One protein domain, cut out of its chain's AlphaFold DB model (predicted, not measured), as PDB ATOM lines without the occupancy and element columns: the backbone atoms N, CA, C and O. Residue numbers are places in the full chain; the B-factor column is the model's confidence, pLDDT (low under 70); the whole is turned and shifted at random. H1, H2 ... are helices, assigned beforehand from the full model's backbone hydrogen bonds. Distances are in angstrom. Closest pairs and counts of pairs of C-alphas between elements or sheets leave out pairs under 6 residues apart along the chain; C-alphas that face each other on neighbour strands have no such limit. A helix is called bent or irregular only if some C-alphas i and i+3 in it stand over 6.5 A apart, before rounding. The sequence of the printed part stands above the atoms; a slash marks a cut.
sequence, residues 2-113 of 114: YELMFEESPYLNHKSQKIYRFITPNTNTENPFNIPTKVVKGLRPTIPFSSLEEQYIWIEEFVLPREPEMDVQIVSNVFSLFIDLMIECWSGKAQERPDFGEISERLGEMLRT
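What this domain is: This is residues 2 to 113 of the 114 residues of the protein "Predicted protein" of Naegleria gruberi (UniProt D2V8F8). Picture a helical hairpin, H4 and H5 side by side, forming one side of the domain, with H3 crossing H4 near its first residues. The other side is largely long links: residues 7 to 31 lead from the short H1, which lies near the mean of the C-alphas, out to the irregular H2 at the far end, and residues 41 to 51 lead back from H2 to H3. The printed part has 112 residues, with five named helices in the order H1, H2, H3, H4, H5 and no named strand. The class is all helix, though under half of the residues, 55 of 112, are in named elements. The whole is compact, with a radius of gyration of the C-alphas of 15.3 A and spans of 42 by 34 by 21 A.

Where its parts are: Find C-alpha 2 at (29.123, 30.136, 28.782); here H1, residues 2 to 6, begins, 6.1 A from first to last C-alpha. After residues 7 to 31 you reach H2, residues 32 to 40, 14.0 A long; it is irregular, with C-alphas 33 and 36 standing 7.2 A apart. H3, residues 52 to 62, is 15.2 A long. Look for C-alpha 72 at (10.850, 22.439, 25.347); from there H4, the longest helix, runs 25.5 A through residues 72 to 89. H5, residues 100 to 111, is 16.4 A long and ends with C-alpha 111 at (15.572, 35.893, 19.817).

How they stand to each other: Start at H1, which is close to H4 but not clearly touching it; their closest C-alphas, those of Tyr 2 and Met 86, are 7.3 A apart. H2 touches no helix. H3 touches H4, which meets it with residues 72 to 76 alone; the closest C-alphas, those of Tyr 56 and Ser 76, are 6.6 A apart, and the lines are about perpendicular at 74 degrees. H4 and H5 form a helical hairpin: they touch, running opposite ways at a shallow tilt of 7 degrees. Here H4 touches with residues 78 to 85 alone, and the closest C-alphas are those of Val 78 and Met 110, 6.1 A apart. H3 and H5 are apart. In H1, H3, H4 and H5 every O i to N i+4 pair is within hydrogen-bond range; in H2, 3 of 5 are.

The domain as a whole: Compare Thr 37 with Glu 69: their C-alphas are the two farthest apart, at 42.2 A. The printed part has no cut. The links from H1 to H2 and from H2 to H3 are long, with 25 and 11 residues; those from H3 to H4 and from H4 to H5 are short. The mean pLDDT of the printed part is 90.8, and residues 27 to 29 are under 70.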
ATOM      1  N   TYR A   2      29.363  31.279  27.882       91.25
ATOM      2  CA  TYR A   2      29.123  30.136  28.782       91.25
ATOM      3  C   TYR A   2      28.502  30.494  30.139       91.25
ATOM      4  O   TYR A   2      27.446  29.979  30.481       91.25
ATOM      5  N   GLU A   3      29.148  31.385  30.898       86.50
ATOM      6  CA  GLU A   3      28.696  31.752  32.248       86.50
ATOM      7  C   GLU A   3      27.284  32.345  32.236       86.50
ATOM      8  O   GLU A   3      26.506  32.077  33.137       86.50
ATOM      9  N   LEU A   4      26.927  33.078  31.177       84.88
ATOM     10  CA  LEU A   4      25.583  33.635  31.010       84.88
ATOM     11  C   LEU A   4      24.545  32.547  30.718       84.88
ATOM     12  O   LEU A   4      23.441  32.613  31.235       84.88
ATOM     13  N   MET A   5      24.897  31.551  29.901       88.12
ATOM     14  CA  MET A   5      23.982  30.477  29.512       88.12
ATOM     15  C   MET A   5      23.725  29.492  30.654       88.12
ATOM     16  O   MET A   5      22.590  29.101  30.911       88.12
ATOM     17  N   PHE A   6      24.787  29.059  31.334       90.75
ATOM     18  CA  PHE A   6      24.681  28.035  32.369       90.75
ATOM     19  C   PHE A   6      24.568  28.609  33.783       90.75
ATOM     20  O   PHE A   6      24.226  27.853  34.692       90.75
ATOM     21  N   GLU A   7      24.778  29.917  33.964       86.56
ATOM     22  CA  GLU A   7      24.785  30.616  35.263       86.56
ATOM     23  C   GLU A   7      25.817  30.033  36.244       86.56
ATOM     24  O   GLU A   7      25.605  29.980  37.453       86.56
ATOM     25  N   GLU A   8      26.932  29.538  35.707       87.50
ATOM     26  CA  GLU A   8      27.915  28.744  36.438       87.50
ATOM     27  C   GLU A   8      29.347  29.150  36.093       87.50
ATOM     28  O   GLU A   8      29.663  29.517  34.958       87.50
ATOM     29  N   SER A   9      30.240  29.016  37.077       85.38
ATOM     30  CA  SER A   9      31.674  29.264  36.901       85.38
ATOM     31  C   SER A   9      32.354  28.069  36.206       85.38
ATOM     32  O   SER A   9      32.580  27.045  36.861       85.38
ATOM     33  N   PRO A  10      32.765  28.185  34.924       79.81
ATOM     34  CA  PRO A  10      33.092  27.055  34.036       79.81
ATOM     35  C   PRO A  10      34.230  26.125  34.482       79.81
ATOM     36  O   PRO A  10      34.342  25.011  33.979       79.81
ATOM     37  N   TYR A  11      35.100  26.582  35.382       82.94
ATOM     38  CA  TYR A  11      36.320  25.865  35.778       82.94
ATOM     39  C   TYR A  11      36.479  25.699  37.289       82.94
ATOM     40  O   TYR A  11      37.432  25.067  37.732       82.94
ATOM     41  N   LEU A  12      35.593  26.308  38.080       80.81
ATOM     42  CA  LEU A  12      35.766  26.424  39.531       80.81
ATOM     43  C   LEU A  12      34.697  25.665  40.318       80.81
ATOM     44  O   LEU A  12      34.885  25.416  41.509       80.81
ATOM     45  N   ASN A  13      33.594  25.268  39.675       82.62
ATOM     46  CA  ASN A  13      32.481  24.615  40.352       82.62
ATOM     47  C   ASN A  13      32.344  23.125  40.006       82.62
ATOM     48  O   ASN A  13      31.369  22.702  39.394       82.62
ATOM     49  N   HIS A  14      33.282  22.297  40.477       82.38
ATOM     50  CA  HIS A  14      33.251  20.832  40.290       82.38
ATOM     51  C   HIS A  14      32.088  20.115  41.004       82.38
ATOM     52  O   HIS A  14      31.923  18.907  40.854       82.38
ATOM     53  N   LYS A  15      31.308  20.831  41.824       85.56
ATOM     54  CA  LYS A  15      30.167  20.286  42.574       85.56
ATOM     55  C   LYS A  15      28.822  20.620  41.930       85.56
ATOM     56  O   LYS A  15      27.792  20.217  42.474       85.56
ATOM     57  N   SER A  16      28.816  21.356  40.816       89.31
ATOM     58  CA  SER A  16      27.580  21.748  40.144       89.31
ATOM     59  C   SER A  16      26.836  20.517  39.629       89.31
ATOM     60  O   SER A  16      27.261  19.867  38.676       89.31
ATOM     61  N   GLN A  17      25.690  20.224  40.244       90.81
ATOM     62  CA  GLN A  17      24.777  19.184  39.764       90.81
ATOM     63  C   GLN A  17      24.204  19.539  38.387       90.81
ATOM     64  O   GLN A  17      23.885  18.646  37.613       90.81
ATOM     65  N   LYS A  18      24.132  20.839  38.068       91.44
ATOM     66  CA  LYS A  18      23.682  21.356  36.775       91.44
ATOM     67  C   LYS A  18      24.699  21.052  35.673       91.44
ATOM     68  O   LYS A  18      24.314  20.569  34.618       91.44
ATOM     69  N   ILE A  19      25.993  21.288  35.900       92.88
ATOM     70  CA  ILE A  19      27.026  21.039  34.874       92.88
ATOM     71  C   ILE A  19      27.376  19.556  34.738       92.88
ATOM     72  O   ILE A  19      27.625  19.075  33.638       92.88
ATOM     73  N   TYR A  20      27.381  18.821  35.844       92.25
ATOM     74  CA  TYR A  20      27.842  17.431  35.890       92.25
ATOM     75  C   TYR A  20      26.688  16.424  35.974       92.25
ATOM     76  O   TYR A  20      26.868  15.306  36.447       92.25
ATOM     77  N   ARG A  21      25.494  16.804  35.496       93.88
ATOM     78  CA  ARG A  21      24.276  15.979  35.556       93.88
ATOM     79  C   ARG A  21      24.429  14.607  34.888       93.88
ATOM     80  O   ARG A  21      23.877  13.624  35.386       93.88
ATOM     81  N   PHE A  22      25.156  14.555  33.773       94.31
ATOM     82  CA  PHE A  22      25.414  13.336  32.991       94.31
ATOM     83  C   PHE A  22      26.906  12.975  32.932       94.31
ATOM     84  O   PHE A  22      27.288  11.964  32.351       94.31
ATOM     85  N   ILE A  23      27.768  13.798  33.537       90.62
ATOM     86  CA  ILE A  23      29.221  13.728  33.382       90.62
ATOM     87  C   ILE A  23      29.852  13.561  34.757       90.62
ATOM     88  O   ILE A  23      29.652  14.390  35.637       90.62
ATOM     89  N   THR A  24      30.687  12.543  34.939       85.75
ATOM     90  CA  THR A  24      31.466  12.404  36.174       85.75
ATOM     91  C   THR A  24      32.517  13.519  36.249       85.75
ATOM     92  O   THR A  24      33.392  13.579  35.377       85.75
ATOM     93  N   PRO A  25      32.481  14.403  37.266       81.12
ATOM     94  CA  PRO A  25      33.430  15.501  37.361       81.12
ATOM     95  C   PRO A  25      34.844  14.961  37.573       81.12
ATOM     96  O   PRO A  25      35.084  14.093  38.414       81.12
ATOM     97  N   ASN A  26      35.806  15.517  36.838       72.44
ATOM     98  CA  ASN A  26      37.210  15.297  37.150       72.44
ATOM     99  C   ASN A  26      37.534  16.069  38.438       72.44
ATOM    100  O   ASN A  26      37.362  17.285  38.496       72.44
ATOM    101  N   THR A  27      37.977  15.366  39.478       67.38
ATOM    102  CA  THR A  27      38.229  15.927  40.815       67.38
ATOM    103  C   THR A  27      39.535  16.710  40.920       67.38
ATOM    104  O   THR A  27      39.871  17.191  42.003       67.38
ATOM    105  N   ASN A  28      40.276  16.864  39.820       65.12
ATOM    106  CA  ASN A  28      41.472  17.693  39.796       65.12
ATOM    107  C   ASN A  28      41.105  19.154  40.069       65.12
ATOM    108  O   ASN A  28      40.556  19.842  39.213       65.12
ATOM    109  N   THR A  29      41.446  19.623  41.269       63.66
ATOM    110  CA  THR A  29      41.310  21.017  41.683       63.66
ATOM    111  C   THR A  29      42.195  21.896  40.805       63.66
ATOM    112  O   THR A  29      43.414  21.986  40.970       63.66
ATOM    113  N   GLU A  30      41.577  22.530  39.815       71.12
ATOM    114  CA  GLU A  30      42.261  23.484  38.956       71.12
ATOM    115  C   GLU A  30      42.641  24.728  39.774       71.12
ATOM    116  O   GLU A  30      41.843  25.277  40.531       71.12
ATOM    117  N   ASN A  31      43.883  25.191  39.633       81.00
ATOM    118  CA  ASN A  31      44.300  26.464  40.205       81.00
ATOM    119  C   ASN A  31      43.818  27.596  39.276       81.00
ATOM    120  O   ASN A  31      44.238  27.614  38.117       81.00
ATOM    121  N   PRO A  32      43.024  28.576  39.754       83.19
ATOM    122  CA  PRO A  32      42.481  29.642  38.912       83.19
ATOM    123  C   PRO A  32      43.555  30.423  38.140       83.19
ATOM    124  O   PRO A  32      43.317  30.863  37.016       83.19
ATOM    125  N   PHE A  33      44.766  30.539  38.692       86.75
ATOM    126  CA  PHE A  33      45.874  31.251  38.058       86.75
ATOM    127  C   PHE A  33      46.432  30.540  36.814       86.75
ATOM    128  O   PHE A  33      47.083  31.181  35.991       86.75
ATOM    129  N   ASN A  34      46.188  29.234  36.643       88.25
ATOM    130  CA  ASN A  34      46.654  28.488  35.470       88.25
ATOM    131  C   ASN A  34      45.601  28.359  34.357       88.25
ATOM    132  O   ASN A  34      45.960  27.969  33.240       88.25
ATOM    133  N   ILE A  35      44.347  28.749  34.612       88.12
ATOM    134  CA  ILE A  35      43.247  28.648  33.643       88.12
ATOM    135  C   ILE A  35      43.591  29.338  32.315       88.12
ATOM    136  O   ILE A  35      43.497  28.663  31.289       88.12
ATOM    137  N   PRO A  36      44.073  30.603  32.264       89.62
ATOM    138  CA  PRO A  36      44.374  31.249  30.984       89.62
ATOM    139  C   PRO A  36      45.373  30.449  30.140       89.62
ATOM    140  O   PRO A  36      45.175  30.254  28.942       89.62
ATOM    141  N   THR A  37      46.414  29.901  30.776       90.75
ATOM    142  CA  THR A  37      47.420  29.089  30.075       90.75
ATOM    143  C   THR A  37      46.852  27.775  29.545       90.75
ATOM    144  O   THR A  37      47.244  27.328  28.468       90.75
ATOM    145  N   LYS A  38      45.907  27.158  30.260       88.69
ATOM    146  CA  LYS A  38      45.226  25.942  29.809       88.69
ATOM    147  C   LYS A  38      44.229  26.232  28.693       88.69
ATOM    148  O   LYS A  38      44.152  25.455  27.747       88.69
ATOM    149  N   VAL A  39      43.528  27.364  28.747       89.88
ATOM    150  CA  VAL A  39      42.617  27.808  27.681       89.88
ATOM    151  C   VAL A  39      43.382  28.029  26.379       89.88
ATOM    152  O   VAL A  39      42.961  27.540  25.330       89.88
ATOM    153  N   VAL A  40      44.556  28.664  26.432       87.44
ATOM    154  CA  VAL A  40      45.436  28.787  25.255       87.44
ATOM    155  C   VAL A  40      45.840  27.409  24.704       87.44
ATOM    156  O   VAL A  40      45.943  27.243  23.494       87.44
ATOM    157  N   LYS A  41      45.990  26.398  25.568       89.69
ATOM    158  CA  LYS A  41      46.278  25.000  25.192       89.69
ATOM    159  C   LYS A  41      45.051  24.184  24.759       89.69
ATOM    160  O   LYS A  41      45.188  22.993  24.504       89.69
ATOM    161  N   GLY A  42      43.874  24.798  24.674       88.62
ATOM    162  CA  GLY A  42      42.653  24.138  24.206       88.62
ATOM    163  C   GLY A  42      41.690  23.686  25.303       88.62
ATOM    164  O   GLY A  42      40.657  23.118  24.971       88.62
ATOM    165  N   LEU A  43      41.953  23.964  26.588       90.06
ATOM    166  CA  LEU A  43      40.956  23.718  27.638       90.06
ATOM    167  C   LEU A  43      39.699  24.554  27.367       90.06
ATOM    168  O   LEU A  43      39.787  25.770  27.166       90.06
ATOM    169  N   ARG A  44      38.529  23.920  27.392       91.50
ATOM    170  CA  ARG A  44      37.221  24.570  27.250       91.50
ATOM    171  C   ARG A  44      36.298  24.155  28.395       91.50
ATOM    172  O   ARG A  44      36.541  23.109  28.998       91.50
ATOM    173  N   PRO A  45      35.300  24.982  28.739       90.81
ATOM    174  CA  PRO A  45      34.281  24.605  29.710       90.81
ATOM    175  C   PRO A  45      33.521  23.349  29.280       90.81
ATOM    176  O   PRO A  45      33.350  23.098  28.088       90.81
ATOM    177  N   THR A  46      33.020  22.591  30.250       91.69
ATOM    178  CA  THR A  46      32.190  21.408  29.996       91.69
ATOM    179  C   THR A  46      30.778  21.818  29.584       91.69
ATOM    180  O   THR A  46      30.128  22.568  30.308       91.69
ATOM    181  N   ILE A  47      30.276  21.308  28.460       94.50
ATOM    182  CA  ILE A  47      28.844  21.374  28.132       94.50
ATOM    183  C   ILE A  47      28.159  20.195  28.844       94.50
ATOM    184  O   ILE A  47      28.698  19.092  28.769       94.50
ATOM    185  N   PRO A  48      27.034  20.390  29.560       93.81
ATOM    186  CA  PRO A  48      26.514  19.380  30.490       93.81
ATOM    187  C   PRO A  48      26.002  18.088  29.846       93.81
ATOM    188  O   PRO A  48      25.843  17.090  30.542       93.81
ATOM    189  N   PHE A  49      25.729  18.120  28.544       94.88
ATOM    190  CA  PHE A  49      25.092  17.061  27.770       94.88
ATOM    191  C   PHE A  49      25.816  16.858  26.436       94.88
ATOM    192  O   PHE A  49      26.494  17.752  25.923       94.88
ATOM    193  N   SER A  50      25.661  15.662  25.881       93.75
ATOM    194  CA  SER A  50      26.295  15.200  24.642       93.75
ATOM    195  C   SER A  50      25.296  14.700  23.598       93.75
ATOM    196  O   SER A  50      25.662  14.503  22.439       93.75
ATOM    197  N   SER A  51      24.035  14.512  23.994       95.69
ATOM    198  CA  SER A  51      22.941  14.100  23.121       95.69
ATOM    199  C   SER A  51      21.737  15.027  23.265       95.69
ATOM    200  O   SER A  51      21.569  15.715  24.272       95.69
ATOM    201  N   LEU A  52      20.870  15.011  22.252       94.62
ATOM    202  CA  LEU A  52      19.623  15.773  22.271       94.62
ATOM    203  C   LEU A  52      18.683  15.310  23.402       94.62
ATOM    204  O   LEU A  52      17.990  16.123  24.001       94.62
ATOM    205  N   GLU A  53      18.692  14.016  23.728       96.06
ATOM    206  CA  GLU A  53      17.910  13.454  24.836       96.06
ATOM    207  C   GLU A  53      18.387  13.989  26.192       96.06
ATOM    208  O   GLU A  53      17.585  14.475  26.987       96.06
ATOM    209  N   GLU A  54      19.703  13.983  26.431       96.94
ATOM    210  CA  GLU A  54      20.294  14.572  27.638       96.94
ATOM    211  C   GLU A  54      20.002  16.074  27.733       96.94
ATOM    212  O   GLU A  54      19.720  16.582  28.818       96.94
ATOM    213  N   GLN A  55      20.029  16.781  26.600       96.31
ATOM    214  CA  GLN A  55      19.688  18.198  26.527       96.31
ATOM    215  C   GLN A  55      18.235  18.462  26.941       96.31
ATOM    216  O   GLN A  55      17.997  19.384  27.721       96.31
ATOM    217  N   TYR A  56      17.272  17.660  26.476       96.31
ATOM    218  CA  TYR A  56      15.875  17.805  26.900       96.31
ATOM    219  C   TYR A  56      15.710  17.598  28.399       96.31
ATOM    220  O   TYR A  56      15.162  18.471  29.067       96.31
ATOM    221  N   ILE A  57      16.259  16.505  28.936       96.38
ATOM    222  CA  ILE A  57      16.208  16.217  30.376       96.38
ATOM    223  C   ILE A  57      16.818  17.383  31.165       96.38
ATOM    224  O   ILE A  57      16.268  17.826  32.170       96.38
ATOM    225  N   TRP A  58      17.942  17.927  30.697       96.00
ATOM    226  CA  TRP A  58      18.590  19.066  31.338       96.00
ATOM    227  C   TRP A  58      17.713  20.325  31.346       96.00
ATOM    228  O   TRP A  58      17.634  21.022  32.360       96.00
ATOM    229  N   ILE A  59      17.055  20.630  30.225       95.31
ATOM    230  CA  ILE A  59      16.157  21.786  30.092       95.31
ATOM    231  C   ILE A  59      14.947  21.629  31.016       95.31
ATOM    232  O   ILE A  59      14.601  22.567  31.739       95.31
ATOM    233  N   GLU A  60      14.343  20.446  31.045       95.00
ATOM    234  CA  GLU A  60      13.219  20.133  31.930       95.00
ATOM    235  C   GLU A  60      13.592  20.253  33.412       95.00
ATOM    236  O   GLU A  60      12.807  20.768  34.204       95.00
ATOM    237  N   GLU A  61      14.797  19.823  33.799       95.44
ATOM    238  CA  GLU A  61      15.248  19.860  35.194       95.44
ATOM    239  C   GLU A  61      15.697  21.256  35.656       95.44
ATOM    240  O   GLU A  61      15.465  21.625  36.810       95.44
ATOM    241  N   PHE A  62      16.363  22.036  34.795       93.94
ATOM    242  CA  PHE A  62      17.083  23.247  35.220       93.94
ATOM    243  C   PHE A  62      16.597  24.559  34.593       93.94
ATOM    244  O   PHE A  62      16.982  25.620  35.094       93.94
ATOM    245  N   VAL A  63      15.778  24.518  33.538       92.75
ATOM    246  CA  VAL A  63      15.286  25.718  32.832       92.75
ATOM    247  C   VAL A  63      13.781  25.889  33.023       92.75
ATOM    248  O   VAL A  63      13.354  26.885  33.606       92.75
ATOM    249  N   LEU A  64      12.978  24.903  32.612       92.81
ATOM    250  CA  LEU A  64      11.511  24.991  32.645       92.81
ATOM    251  C   LEU A  64      10.899  25.255  34.031       92.81
ATOM    252  O   LEU A  64       9.881  25.941  34.081       92.81
ATOM    253  N   PRO A  65      11.482  24.830  35.173       94.38
ATOM    254  CA  PRO A  65      10.931  25.185  36.481       94.38
ATOM    255  C   PRO A  65      10.896  26.695  36.748       94.38
ATOM    256  O   PRO A  65      10.158  27.140  37.624       94.38
ATOM    257  N   ARG A  66      11.705  27.480  36.026       90.12
ATOM    258  CA  ARG A  66      11.704  28.947  36.087       90.12
ATOM    259  C   ARG A  66      10.846  29.579  34.995       90.12
ATOM    260  O   ARG A  66      10.368  30.686  35.190       90.12
ATOM    261  N   GLU A  67      10.638  28.867  33.892       88.50
ATOM    262  CA  GLU A  67       9.982  29.361  32.681       88.50
ATOM    263  C   GLU A  67       9.005  28.302  32.123       88.50
ATOM    264  O   GLU A  67       9.252  27.703  31.073       88.50
ATOM    265  N   PRO A  68       7.902  28.010  32.840       88.75
ATOM    266  CA  PRO A  68       7.047  26.854  32.560       88.75
ATOM    267  C   PRO A  68       6.180  27.005  31.304       88.75
ATOM    268  O   PRO A  68       5.603  26.025  30.842       88.75
ATOM    269  N   GLU A  69       6.050  28.221  30.773       91.00
ATOM    270  CA  GLU A  69       5.243  28.506  29.579       91.00
ATOM    271  C   GLU A  69       5.996  28.226  28.272       91.00
ATOM    272  O   GLU A  69       5.391  28.233  27.200       91.00
ATOM    273  N   MET A  70       7.307  27.980  28.343       89.06
ATOM    274  CA  MET A  70       8.121  27.746  27.158       89.06
ATOM    275  C   MET A  70       7.996  26.316  26.632       89.06
ATOM    276  O   MET A  70       8.012  25.339  27.380       89.06
ATOM    277  N   ASP A  71       7.950  26.196  25.306       91.75
ATOM    278  CA  ASP A  71       7.993  24.909  24.624       91.75
ATOM    279  C   ASP A  71       9.418  24.332  24.645       91.75
ATOM    280  O   ASP A  71      10.382  24.956  24.190       91.75
ATOM    281  N   VAL A  72       9.555  23.111  25.165       91.94
ATOM    282  CA  VAL A  72      10.850  22.439  25.347       91.94
ATOM    283  C   VAL A  72      11.605  22.221  24.033       91.94
ATOM    284  O   VAL A  72      12.835  22.282  24.016       91.94
ATOM    285  N   GLN A  73      10.897  22.023  22.918       92.44
ATOM    286  CA  GLN A  73      11.503  21.860  21.599       92.44
ATOM    287  C   GLN A  73      12.081  23.187  21.102       92.44
ATOM    288  O   GLN A  73      13.200  23.204  20.583       92.44
ATOM    289  N   ILE A  74      11.351  24.293  21.283       92.19
ATOM    290  CA  ILE A  74      11.824  25.638  20.920       92.19
ATOM    291  C   ILE A  74      13.059  26.001  21.747       92.19
ATOM    292  O   ILE A  74      14.094  26.363  21.181       92.19
ATOM    293  N   VAL A  75      12.988  25.832  23.072       93.06
ATOM    294  CA  VAL A  75      14.112  26.113  23.980       93.06
ATOM    295  C   VAL A  75      15.326  25.269  23.608       93.06
ATOM    296  O   VAL A  75      16.434  25.793  23.512       93.06
ATOM    297  N   SER A  76      15.128  23.977  23.339       94.62
ATOM    298  CA  SER A  76      16.211  23.077  22.942       94.62
ATOM    299  C   SER A  76      16.880  23.523  21.642       94.62
ATOM    300  O   SER A  76      18.103  23.638  21.590       94.62
ATOM    301  N   ASN A  77      16.103  23.895  20.625       94.62
ATOM    302  CA  ASN A  77      16.663  24.390  19.368       94.62
ATOM    303  C   ASN A  77      17.515  25.651  19.582       94.62
ATOM    304  O   ASN A  77      18.632  25.736  19.071       94.62
ATOM    305  N   VAL A  78      17.025  26.610  20.374       94.38
ATOM    306  CA  VAL A  78      17.772  27.837  20.699       94.38
ATOM    307  C   VAL A  78      19.050  27.521  21.480       94.38
ATOM    308  O   VAL A  78      20.105  28.084  21.187       94.38
ATOM    309  N   PHE A  79      18.991  26.586  22.429       93.94
ATOM    310  CA  PHE A  79      20.160  26.126  23.182       93.94
ATOM    311  C   PHE A  79      21.231  25.526  22.270       93.94
ATOM    312  O   PHE A  79      22.404  25.874  22.413       93.94
ATOM    313  N   SER A  80      20.846  24.671  21.322       95.00
ATOM    314  CA  SER A  80      21.785  24.069  20.371       95.00
ATOM    315  C   SER A  80      22.452  25.137  19.501       95.00
ATOM    316  O   SER A  80      23.677  25.188  19.436       95.00
ATOM    317  N   LEU A  81      21.674  26.072  18.943       95.50
ATOM    318  CA  LEU A  81      22.208  27.176  18.135       95.50
ATOM    319  C   LEU A  81      23.169  28.079  18.925       95.50
ATOM    320  O   LEU A  81      24.205  28.506  18.407       95.50
ATOM    321  N   PHE A  82      22.842  28.369  20.185       95.69
ATOM    322  CA  PHE A  82      23.696  29.174  21.053       95.69
ATOM    323  C   PHE A  82      24.994  28.438  21.414       95.69
ATOM    324  O   PHE A  82      26.064  29.054  21.438       95.69
ATOM    325  N   ILE A  83      24.917  27.131  21.689       95.50
ATOM    326  CA  ILE A  83      26.088  26.290  21.968       95.50
ATOM    327  C   ILE A  83      27.008  26.231  20.754       95.50
ATOM    328  O   ILE A  83      28.213  26.422  20.920       95.50
ATOM    329  N   ASP A  84      26.459  26.039  19.558       95.69
ATOM    330  CA  ASP A  84      27.237  26.004  18.320       95.69
ATOM    331  C   ASP A  84      27.995  27.324  18.119       95.69
ATOM    332  O   ASP A  84      29.224  27.328  18.006       95.69
ATOM    333  N   LEU A  85      27.299  28.463  18.232       96.81
ATOM    334  CA  LEU A  85      27.917  29.793  18.166       96.81
ATOM    335  C   LEU A  85      29.011  29.982  19.234       96.81
ATOM    336  O   LEU A  85      30.082  30.533  18.966       96.81
ATOM    337  N   MET A  86      28.762  29.520  20.460       95.00
ATOM    338  CA  MET A  86      29.736  29.579  21.548       95.00
ATOM    339  C   MET A  86      30.989  28.739  21.246       95.00
ATOM    340  O   MET A  86      32.100  29.201  21.522       95.00
ATOM    341  N   ILE A  87      30.837  27.537  20.684       94.81
ATOM    342  CA  ILE A  87      31.950  26.659  20.291       94.81
ATOM    343  C   ILE A  87      32.759  27.288  19.149       94.81
ATOM    344  O   ILE A  87      33.991  27.242  19.174       94.81
ATOM    345  N   GLU A  88      32.110  27.931  18.183       95.56
ATOM    346  CA  GLU A  88      32.799  28.647  17.101       95.56
ATOM    347  C   GLU A  88      33.661  29.799  17.642       95.56
ATOM    348  O   GLU A  88      34.843  29.927  17.303       95.56
ATOM    349  N   CYS A  89      33.130  30.569  18.599       94.56
ATOM    350  CA  CYS A  89      33.881  31.619  19.296       94.56
ATOM    351  C   CYS A  89      35.133  31.081  20.019       94.56
ATOM    352  O   CYS A  89      36.074  31.825  20.312       94.56
ATOM    353  N   TRP A  90      35.159  29.784  20.321       93.62
ATOM    354  CA  TRP A  90      36.255  29.102  20.999       93.62
ATOM    355  C   TRP A  90      37.327  28.539  20.067       93.62
ATOM    356  O   TRP A  90      38.291  27.946  20.583       93.62
ATOM    357  N   SER A  91      37.217  28.722  18.744       92.12
ATOM    358  CA  SER A  91      38.209  28.186  17.806       92.12
ATOM    359  C   SER A  91      39.631  28.622  18.179       92.12
ATOM    360  O   SER A  91      39.899  29.766  18.560       92.12
ATOM    361  N   GLY A  92      40.587  27.695  18.081       89.12
ATOM    362  CA  GLY A  92      42.009  27.998  18.265       89.12
ATOM    363  C   GLY A  92      42.565  28.926  17.182       89.12
ATOM    364  O   GLY A  92      43.569  29.599  17.410       89.12
ATOM    365  N   LYS A  93      41.898  29.001  16.028       91.12
ATOM    366  CA  LYS A  93      42.277  29.834  14.890       91.12
ATOM    367  C   LYS A  93      41.421  31.093  14.873       91.12
ATOM    368  O   LYS A  93      40.202  31.017  14.801       91.12
ATOM    369  N   ALA A  94      42.063  32.256  14.937       91.81
ATOM    370  CA  ALA A  94      41.362  33.537  15.034       91.81
ATOM    371  C   ALA A  94      40.425  33.797  13.844       91.81
ATOM    372  O   ALA A  94      39.343  34.330  14.035       91.81
ATOM    373  N   GLN A  95      40.819  33.374  12.644       95.06
ATOM    374  CA  GLN A  95      40.059  33.539  11.405       95.06
ATOM    375  C   GLN A  95      38.822  32.637  11.283       95.06
ATOM    376  O   GLN A  95      38.027  32.835  10.378       95.06
ATOM    377  N   GLU A  96      38.692  31.619  12.138       94.94
ATOM    378  CA  GLU A  96      37.494  30.768  12.204       94.94
ATOM    379  C   GLU A  96      36.492  31.285  13.245       94.94
ATOM    380  O   GLU A  96      35.417  30.715  13.389       94.94
ATOM    381  N   ARG A  97      36.852  32.325  14.011       96.31
ATOM    382  CA  ARG A  97      35.946  32.923  14.990       96.31
ATOM    383  C   ARG A  97      35.057  33.944  14.284       96.31
ATOM    384  O   ARG A  97      35.604  34.768  13.545       96.31
ATOM    385  N   PRO A  98      33.747  33.945  14.558       97.62
ATOM    386  CA  PRO A  98      32.862  34.976  14.045       97.62
ATOM    387  C   PRO A  98      33.254  36.338  14.625       97.62
ATOM    388  O   PRO A  98      33.761  36.438  15.752       97.62
ATOM    389  N   ASP A  99      33.025  37.397  13.855       97.50
ATOM    390  CA  ASP A  99      33.159  38.755  14.370       97.50
ATOM    391  C   ASP A  99      31.935  39.161  15.211       97.50
ATOM    392  O   ASP A  99      30.915  38.475  15.269       97.50
ATOM    393  N   PHE A 100      32.034  40.290  15.913       96.75
ATOM    394  CA  PHE A 100      30.946  40.741  16.784       96.75
ATOM    395  C   PHE A 100      29.661  41.110  16.032       96.75
ATOM    396  O   PHE A 100      28.586  41.034  16.633       96.75
ATOM    397  N   GLY A 101      29.753  41.517  14.763       98.12
ATOM    398  CA  GLY A 101      28.590  41.790  13.920       98.12
ATOM    399  C   GLY A 101      27.818  40.505  13.652       98.12
ATOM    400  O   GLY A 101      26.627  40.443  13.953       98.12
ATOM    401  N   GLU A 102      28.523  39.462  13.216       97.81
ATOM    402  CA  GLU A 102      27.956  38.131  12.980       97.81
ATOM    403  C   GLU A 102      27.373  37.515  14.263       97.81
ATOM    404  O   GLU A 102      26.248  37.012  14.263       97.81
ATOM    405  N   ILE A 103      28.092  37.604  15.390       97.56
ATOM    406  CA  ILE A 103      27.594  37.132  16.694       97.56
ATOM    407  C   ILE A 103      26.274  37.833  17.043       97.56
ATOM    408  O   ILE A 103      25.316  37.183  17.459       97.56
ATOM    409  N   SER A 104      26.216  39.158  16.884       97.12
ATOM    410  CA  SER A 104      25.023  39.946  17.219       97.12
ATOM    411  C   SER A 104      23.839  39.611  16.315       97.12
ATOM    412  O   SER A 104      22.711  39.522  16.798       97.12
ATOM    413  N   GLU A 105      24.088  39.402  15.022       97.75
ATOM    414  CA  GLU A 105      23.073  38.992  14.054       97.75
ATOM    415  C   GLU A 105      22.474  37.632  14.423       97.75
ATOM    416  O   GLU A 105      21.262  37.538  14.626       97.75
ATOM    417  N   ARG A 106      23.317  36.615  14.641       96.88
ATOM    418  CA  ARG A 106      22.877  35.256  15.002       96.88
ATOM    419  C   ARG A 106      22.117  35.219  16.325       96.88
ATOM    420  O   ARG A 106      21.090  34.553  16.428       96.88
ATOM    421  N   LEU A 107      22.569  35.960  17.339       95.25
ATOM    422  CA  LEU A 107      21.823  36.093  18.598       95.25
ATOM    423  C   LEU A 107      20.466  36.785  18.389       95.25
ATOM    424  O   LEU A 107      19.471  36.396  19.001       95.25
ATOM    425  N   GLY A 108      20.408  37.786  17.509       96.06
ATOM    426  CA  GLY A 108      19.168  38.464  17.140       96.06
ATOM    427  C   GLY A 108      18.176  37.555  16.410       96.06
ATOM    428  O   GLY A 108      16.972  37.679  16.624       96.06
ATOM    429  N   GLU A 109      18.652  36.633  15.577       95.19
ATOM    430  CA  GLU A 109      17.820  35.621  14.913       95.19
ATOM    431  C   GLU A 109      17.244  34.605  15.903       95.19
ATOM    432  O   GLU A 109      16.047  34.312  15.855       95.19
ATOM    433  N   MET A 110      18.060  34.128  16.850       94.81
ATOM    434  CA  MET A 110      17.600  33.229  17.915       94.81
ATOM    435  C   MET A 110      16.475  33.870  18.736       94.81
ATOM    436  O   MET A 110      15.469  33.221  19.007       94.81
ATOM    437  N   LEU A 111      16.596  35.163  19.063       90.56
ATOM    438  CA  LEU A 111      15.572  35.893  19.817       90.56
ATOM    439  C   LEU A 111      14.227  35.980  19.082       90.56
ATOM    440  O   LEU A 111      13.190  35.995  19.725       90.56
ATOM    441  N   ARG A 112      14.226  36.035  17.744       90.62
ATOM    442  CA  ARG A 112      12.988  36.066  16.939       90.62
ATOM    443  C   ARG A 112      12.297  34.702  16.847       90.62
ATOM    444  O   ARG A 112      11.208  34.625  16.284       90.62
ATOM    445  N   THR A 113      12.965  33.646  17.308       82.12
ATOM    446  CA  THR A 113      12.471  32.261  17.286       82.12
ATOM    447  C   THR A 113      11.791  31.872  18.605       82.12
ATOM    448  O   THR A 113      11.042  30.897  18.629       82.12
TER     449      THR A 113